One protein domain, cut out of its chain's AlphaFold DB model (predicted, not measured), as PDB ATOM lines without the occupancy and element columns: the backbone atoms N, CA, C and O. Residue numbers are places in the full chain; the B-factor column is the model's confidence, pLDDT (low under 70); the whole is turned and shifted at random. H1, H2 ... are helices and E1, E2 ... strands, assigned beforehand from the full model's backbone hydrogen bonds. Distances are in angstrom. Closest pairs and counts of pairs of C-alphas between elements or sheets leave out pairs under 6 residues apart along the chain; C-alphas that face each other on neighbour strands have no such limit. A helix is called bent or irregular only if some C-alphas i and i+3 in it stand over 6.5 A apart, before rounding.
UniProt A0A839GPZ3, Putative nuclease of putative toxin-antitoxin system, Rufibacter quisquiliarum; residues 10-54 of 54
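This is residues 10 to 54 of the 54 residues of the protein "Putative nuclease of putative toxin-antitoxin system" of Rufibacter quisquiliarum (UniProt A0A839GPZ3). A small sheet of three strands is covered on one face by a single long, bent helix, and the other face is bare. The second arm, H1b, packs over E2 and E3, while the first arm, H1a, reaches out past the sheet and makes much of the length. The printed part has 45 residues, with one named helix and three named strands in the order E1, H1, E2, E3; the sheet runs E1, E2, E3 and is mixed. The class is mixed, helices and strands. The whole is compact, with a radius of gyration of the C-alphas of 10.4 A, but elongated, spanning 31 by 17 by 13 A.

E1, residues 10 to 13, is an edge strand and the parallel neighbour of the inner strand E2, residues 42 to 46, at 23 degrees; N 11 and O 43 are 2.8 A apart, within hydrogen-bond range. Between them in the chain comes H1, residues 19 to 39, and the three form a strand-helix-strand unit, two parallel neighbour strands joined through a helix, with a left-handed crossover. By its hydrogen bonds H1 was assigned as one helix, but it is bent: C-alphas 28 and 31 are 7.3 A apart. Its arms, H1a, residues 19 to 28, and H1b, residues 31 to 39, stand at a steep tilt of 57 degrees. H1a is only just not on the sheet, with 4 pairs of C-alphas within 10 A, and is apart from E2. H1b is on the sheet at a height over the sheet of 8.8 A, along the strands, at 14 degrees to E2 on the local plane. The closest C-alphas of H1b and E2 are those of Asn 37 and Val 43, 6.3 A apart. H1b is only just over E3, residues 50 to 53, with 3 of its 9 C-alphas falling on that strand; the closest C-alphas are those of Leu 36 and Ala 52, 6.4 A apart. E2 and the edge strand E3 form a hairpin, antiparallel at 160 degrees, with N 44 and O 51 2.8 A apart. In H1a each O i to N i+4 pair is within hydrogen-bond range, in H1b 4 of 5.

E1 is 9.6 A long and begins at C-alpha 10, (240.902, 147.561, 184.353). H1a is 14.1 A long from C-alpha 19, (230.908, 134.491, 193.889), and H1b 13.4 A. E2 is 13.1 A long, and E3, 10.2 A, ends at C-alpha 53, (240.075, 157.781, 183.155).

The C-alphas farthest apart, those of Arg 20 and Asp 54, are 31.3 A apart. The three links are tight, and the printed part has no cut. The mean pLDDT of the printed part is 88.5, and no printed residue is under 70.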
ATOM      1  N   ILE A  10     242.279 147.671 183.875       90.19
ATOM      2  CA  ILE A  10     240.902 147.561 184.353       90.19
ATOM      3  C   ILE A  10     240.966 147.205 185.835       90.19
ATOM      4  O   ILE A  10     241.430 146.126 186.204       90.19
ATOM      5  N   HIS A  11     240.512 148.110 186.693       90.31
ATOM      6  CA  HIS A  11     240.502 147.926 188.135       90.31
ATOM      7  C   HIS A  11     239.102 147.543 188.604       90.31
ATOM      8  O   HIS A  11     238.187 148.363 188.620       90.31
ATOM      9  N   ILE A  12     238.932 146.292 189.020       90.25
ATOM     10  CA  ILE A  12     237.649 145.791 189.508       90.25
ATOM     11  C   ILE A  12     237.568 145.982 191.028       90.25
ATOM     12  O   ILE A  12     238.358 145.413 191.780       90.25
ATOM     13  N   ARG A  13     236.604 146.788 191.482       89.25
ATOM     14  CA  ARG A  13     236.393 147.211 192.877       89.25
ATOM     15  C   ARG A  13     234.972 146.903 193.351       89.25
ATOM     16  O   ARG A  13     234.225 147.777 193.778       89.25
ATOM     17  N   PHE A  14     234.603 145.630 193.294       85.56
ATOM     18  CA  PHE A  14     233.280 145.154 193.702       85.56
ATOM     19  C   PHE A  14     233.083 145.014 195.225       85.56
ATOM     20  O   PHE A  14     231.951 144.934 195.695       85.56
ATOM     21  N   GLY A  15     234.163 145.037 196.014       85.62
ATOM     22  CA  GLY A  15     234.102 144.817 197.462       85.62
ATOM     23  C   GLY A  15     233.882 143.343 197.823       85.62
ATOM     24  O   GLY A  15     234.200 142.449 197.041       85.62
ATOM     25  N   ASN A  16     233.357 143.078 199.025       88.69
ATOM     26  CA  ASN A  16     233.048 141.717 199.467       88.69
ATOM     27  C   ASN A  16     231.707 141.264 198.871       88.69
ATOM     28  O   ASN A  16     230.645 141.684 199.331       88.69
ATOM     29  N   MET A  17     231.761 140.425 197.838       87.56
ATOM     30  CA  MET A  17     230.584 139.883 197.159       87.56
ATOM     31  C   MET A  17     230.628 138.359 197.146       87.56
ATOM     32  O   MET A  17     231.694 137.746 197.068       87.56
ATOM     33  N   LYS A  18     229.451 137.728 197.166       92.19
ATOM     34  CA  LYS A  18     229.360 136.284 196.919       92.19
ATOM     35  C   LYS A  18     229.768 136.001 195.473       92.19
ATOM     36  O   LYS A  18     229.413 136.757 194.573       92.19
ATOM     37  N   MET A  19     230.424 134.868 195.227       91.06
ATOM     38  CA  MET A  19     230.908 134.491 193.889       91.06
ATOM     39  C   MET A  19     229.808 134.533 192.811       91.06
ATOM     40  O   MET A  19     230.037 135.023 191.710       91.06
ATOM     41  N   ARG A  20     228.579 134.121 193.152       93.75
ATOM     42  CA  ARG A  20     227.421 134.211 192.247       93.75
ATOM     43  C   ARG A  20     227.100 135.649 191.835       93.75
ATOM     44  O   ARG A  20     226.840 135.901 190.664       93.75
ATOM     45  N   GLU A  21     227.090 136.579 192.786       90.44
ATOM     46  CA  GLU A  21     226.814 137.990 192.502       90.44
ATOM     47  C   GLU A  21     227.966 138.625 191.728       90.44
ATOM     48  O   GLU A  21     227.717 139.397 190.807       90.44
ATOM     49  N   PHE A  22     229.210 138.263 192.058       90.38
ATOM     50  CA  PHE A  22     230.393 138.678 191.305       90.38
ATOM     51  C   PHE A  22     230.279 138.263 189.837       90.38
ATOM     52  O   PHE A  22     230.454 139.103 188.957       90.38
ATOM     53  N   PHE A  23     229.940 136.999 189.568       92.19
ATOM     54  CA  PHE A  23     229.791 136.497 188.205       92.19
ATOM     55  C   PHE A  23     228.701 137.264 187.449       92.19
ATOM     56  O   PHE A  23     228.977 137.838 186.402       92.19
ATOM     57  N   LEU A  24     227.496 137.368 188.023       92.25
ATOM     58  CA  LEU A  24     226.377 138.081 187.396       92.25
ATOM     59  C   LEU A  24     226.698 139.556 187.127       92.25
ATOM     60  O   LEU A  24     226.436 140.050 186.034       92.25
ATOM     61  N   THR A  25     227.287 140.246 188.107       89.62
ATOM     62  CA  THR A  25     227.637 141.669 187.989       89.62
ATOM     63  C   THR A  25     228.711 141.862 186.930       89.62
ATOM     64  O   THR A  25     228.550 142.704 186.054       89.62
ATOM     65  N   THR A  26     229.770 141.045 186.961       90.44
ATOM     66  CA  THR A  26     230.870 141.121 185.993       90.44
ATOM     67  C   THR A  26     230.351 140.891 184.586       90.44
ATOM     68  O   THR A  26     230.581 141.732 183.729       90.44
ATOM     69  N   THR A  27     229.604 139.810 184.350       92.12
ATOM     70  CA  THR A  27     229.051 139.497 183.027       92.12
ATOM     71  C   THR A  27     228.118 140.595 182.520       92.12
ATOM     72  O   THR A  27     228.142 140.900 181.332       92.12
ATOM     73  N   HIS A  28     227.336 141.224 183.402       91.38
ATOM     74  CA  HIS A  28     226.437 142.312 183.024       91.38
ATOM     75  C   HIS A  28     227.183 143.581 182.580       91.38
ATOM     76  O   HIS A  28     226.795 144.200 181.592       91.38
ATOM     77  N   VAL A  29     228.259 143.960 183.277       89.75
ATOM     78  CA  VAL A  29     229.010 145.199 182.988       89.75
ATOM     79  C   VAL A  29     230.174 144.998 182.012       89.75
ATOM     80  O   VAL A  29     230.764 145.974 181.554       89.75
ATOM     81  N   TRP A  30     230.518 143.752 181.670       91.06
ATOM     82  CA  TRP A  30     231.726 143.425 180.903       91.06
ATOM     83  C   TRP A  30     231.779 144.096 179.528       91.06
ATOM     84  O   TRP A  30     232.801 144.677 179.165       91.06
ATOM     85  N   GLU A  31     230.666 144.087 178.794       91.25
ATOM     86  CA  GLU A  31     230.571 144.733 177.477       91.25
ATOM     87  C   GLU A  31     230.844 146.244 177.563       91.25
ATOM     88  O   GLU A  31     231.586 146.805 176.752       91.25
ATOM     89  N   GLN A  32     230.321 146.904 178.602       90.38
ATOM     90  CA  GLN A  32     230.561 148.326 178.849       90.38
ATOM     91  C   GLN A  32     232.032 148.596 179.188       90.38
ATOM     92  O   GLN A  32     232.626 149.545 178.674       90.38
ATOM     93  N   VAL A  33     232.640 147.744 180.016       90.31
ATOM     94  CA  VAL A  33     234.058 147.845 180.392       90.31
ATOM     95  C   VAL A  33     234.961 147.698 179.168       90.31
ATOM     96  O   VAL A  33     235.886 148.493 178.998       90.31
ATOM     97  N   ILE A  34     234.675 146.743 178.277       90.56
ATOM     98  CA  ILE A  34     235.422 146.571 177.022       90.56
ATOM     99  C   ILE A  34     235.288 147.813 176.138       90.56
ATOM    100  O   ILE A  34     236.290 148.276 175.583       90.56
ATOM    101  N   ALA A  35     234.078 148.361 176.001       90.81
ATOM    102  CA  ALA A  35     233.845 149.563 175.206       90.81
ATOM    103  C   ALA A  35     234.645 150.764 175.741       90.81
ATOM    104  O   ALA A  35     235.312 151.448 174.964       90.81
ATOM    105  N   LEU A  36     234.655 150.971 177.062       88.62
ATOM    106  CA  LEU A  36     235.413 152.045 177.713       88.62
ATOM    107  C   LEU A  36     236.929 151.833 177.627       88.62
ATOM    108  O   LEU A  36     237.672 152.785 177.400       88.62
ATOM    109  N   ASN A  37     237.395 150.587 177.719       88.25
ATOM    110  CA  ASN A  37     238.811 150.236 177.594       88.25
ATOM    111  C   ASN A  37     239.365 150.464 176.173       88.25
ATOM    112  O   ASN A  37     240.577 150.571 175.970       88.25
ATOM    113  N   LYS A  38     238.510 150.546 175.144       86.75
ATOM    114  CA  LYS A  38     238.966 150.929 173.796       86.75
ATOM    115  C   LYS A  38     239.454 152.375 173.771       86.75
ATOM    116  O   LYS A  38     240.487 152.631 173.155       86.75
ATOM    117  N   THR A  39     238.751 153.267 174.464       85.69
ATOM    118  CA  THR A  39     238.963 154.719 174.420       85.69
ATOM    119  C   THR A  39     239.817 155.258 175.565       85.69
ATOM    120  O   THR A  39     240.538 156.220 175.343       85.69
ATOM    121  N   HIS A  40     239.803 154.627 176.740       86.44
ATOM    122  CA  HIS A  40     240.484 155.113 177.945       86.44
ATOM    123  C   HIS A  40     241.611 154.171 178.381       86.44
ATOM    124  O   HIS A  40     241.589 152.973 178.078       86.44
ATOM    125  N   LYS A  41     242.609 154.703 179.096       84.38
ATOM    126  CA  LYS A  41     243.764 153.917 179.572       84.38
ATOM    127  C   LYS A  41     243.495 153.226 180.907       84.38
ATOM    128  O   LYS A  41     244.134 152.217 181.206       84.38
ATOM    129  N   LEU A  42     242.549 153.735 181.691       87.75
ATOM    130  CA  LEU A  42     242.189 153.187 182.993       87.75
ATOM    131  C   LEU A  42     240.666 153.117 183.137       87.75
ATOM    132  O   LEU A  42     239.976 154.119 182.980       87.75
ATOM    133  N   VAL A  43     240.136 151.940 183.466       90.31
ATOM    134  CA  VAL A  43     238.703 151.743 183.739       90.31
ATOM    135  C   VAL A  43     238.535 151.197 185.151       90.31
ATOM    136  O   VAL A  43     239.031 150.115 185.457       90.31
ATOM    137  N   ASN A  44     237.825 151.917 186.016       90.94
ATOM    138  CA  ASN A  44     237.459 151.452 187.350       90.94
ATOM    139  C   ASN A  44     236.027 150.911 187.330       90.94
ATOM    140  O   ASN A  44     235.085 151.612 186.961       90.94
ATOM    141  N   VAL A  45     235.854 149.668 187.761       90.44
ATOM    142  CA  VAL A  45     234.564 148.976 187.775       90.44
ATOM    143  C   VAL A  45     234.114 148.831 189.221       90.44
ATOM    144  O   VAL A  45     234.657 148.017 189.967       90.44
ATOM    145  N   PHE A  46     233.137 149.630 189.629       88.62
ATOM    146  CA  PHE A  46     232.459 149.509 190.915       88.62
ATOM    147  C   PHE A  46     231.126 148.782 190.726       88.62
ATOM    148  O   PHE A  46     230.636 148.614 189.610       88.62
ATOM    149  N   LYS A  47     230.519 148.333 191.827       80.38
ATOM    150  CA  LYS A  47     229.220 147.640 191.793       80.38
ATOM    151  C   LYS A  47     228.103 148.539 191.245       80.38
ATOM    152  O   LYS A  47     227.176 148.072 190.597       80.38
ATOM    153  N   ASP A  48     228.196 149.818 191.563       83.81
ATOM    154  CA  ASP A  48     227.201 150.862 191.351       83.81
ATOM    155  C   ASP A  48     227.533 151.771 190.159       83.81
ATOM    156  O   ASP A  48     226.651 152.468 189.662       83.81
ATOM    157  N   ARG A  49     228.786 151.767 189.683       85.19
ATOM    158  CA  ARG A  49     229.238 152.633 188.588       85.19
ATOM    159  C   ARG A  49     230.483 152.111 187.880       85.19
ATOM    160  O   ARG A  49     231.304 151.418 188.474       85.19
ATOM    161  N   VAL A  50     230.661 152.518 186.629       88.56
ATOM    162  CA  VAL A  50     231.893 152.299 185.861       88.56
ATOM    163  C   VAL A  50     232.488 153.660 185.523       88.56
ATOM    164  O   VAL A  50     231.813 154.500 184.931       88.56
ATOM    165  N   GLU A  51     233.734 153.890 185.920       87.44
ATOM    166  CA  GLU A  51     234.468 155.131 185.666       87.44
ATOM    167  C   GLU A  51     235.589 154.859 184.664       87.44
ATOM    168  O   GLU A  51     236.277 153.843 184.753       87.44
ATOM    169  N   ALA A  52     235.794 155.774 183.722       87.12
ATOM    170  CA  ALA A  52     236.874 155.701 182.750       87.12
ATOM    171  C   ALA A  52     237.747 156.955 182.869       87.12
ATOM    172  O   ALA A  52     237.232 158.070 182.942       87.12
ATOM    173  N   ILE A  53     239.057 156.751 182.947       81.00
ATOM    174  CA  ILE A  53     240.075 157.781 183.155       81.00
ATOM    175  C   ILE A  53     241.063 157.697 181.986       81.00
ATOM    176  O   ILE A  53     241.511 156.604 181.618       81.00
ATOM    177  N   ASP A  54     241.369 158.848 181.392       71.75
ATOM    178  CA  ASP A  54     242.277 158.981 180.244       71.75
ATOM    179  C   ASP A  54     243.728 159.273 180.663       71.75
ATOM    180  O   ASP A  54     243.932 160.119 181.562       71.75
TER     181      ASP A  54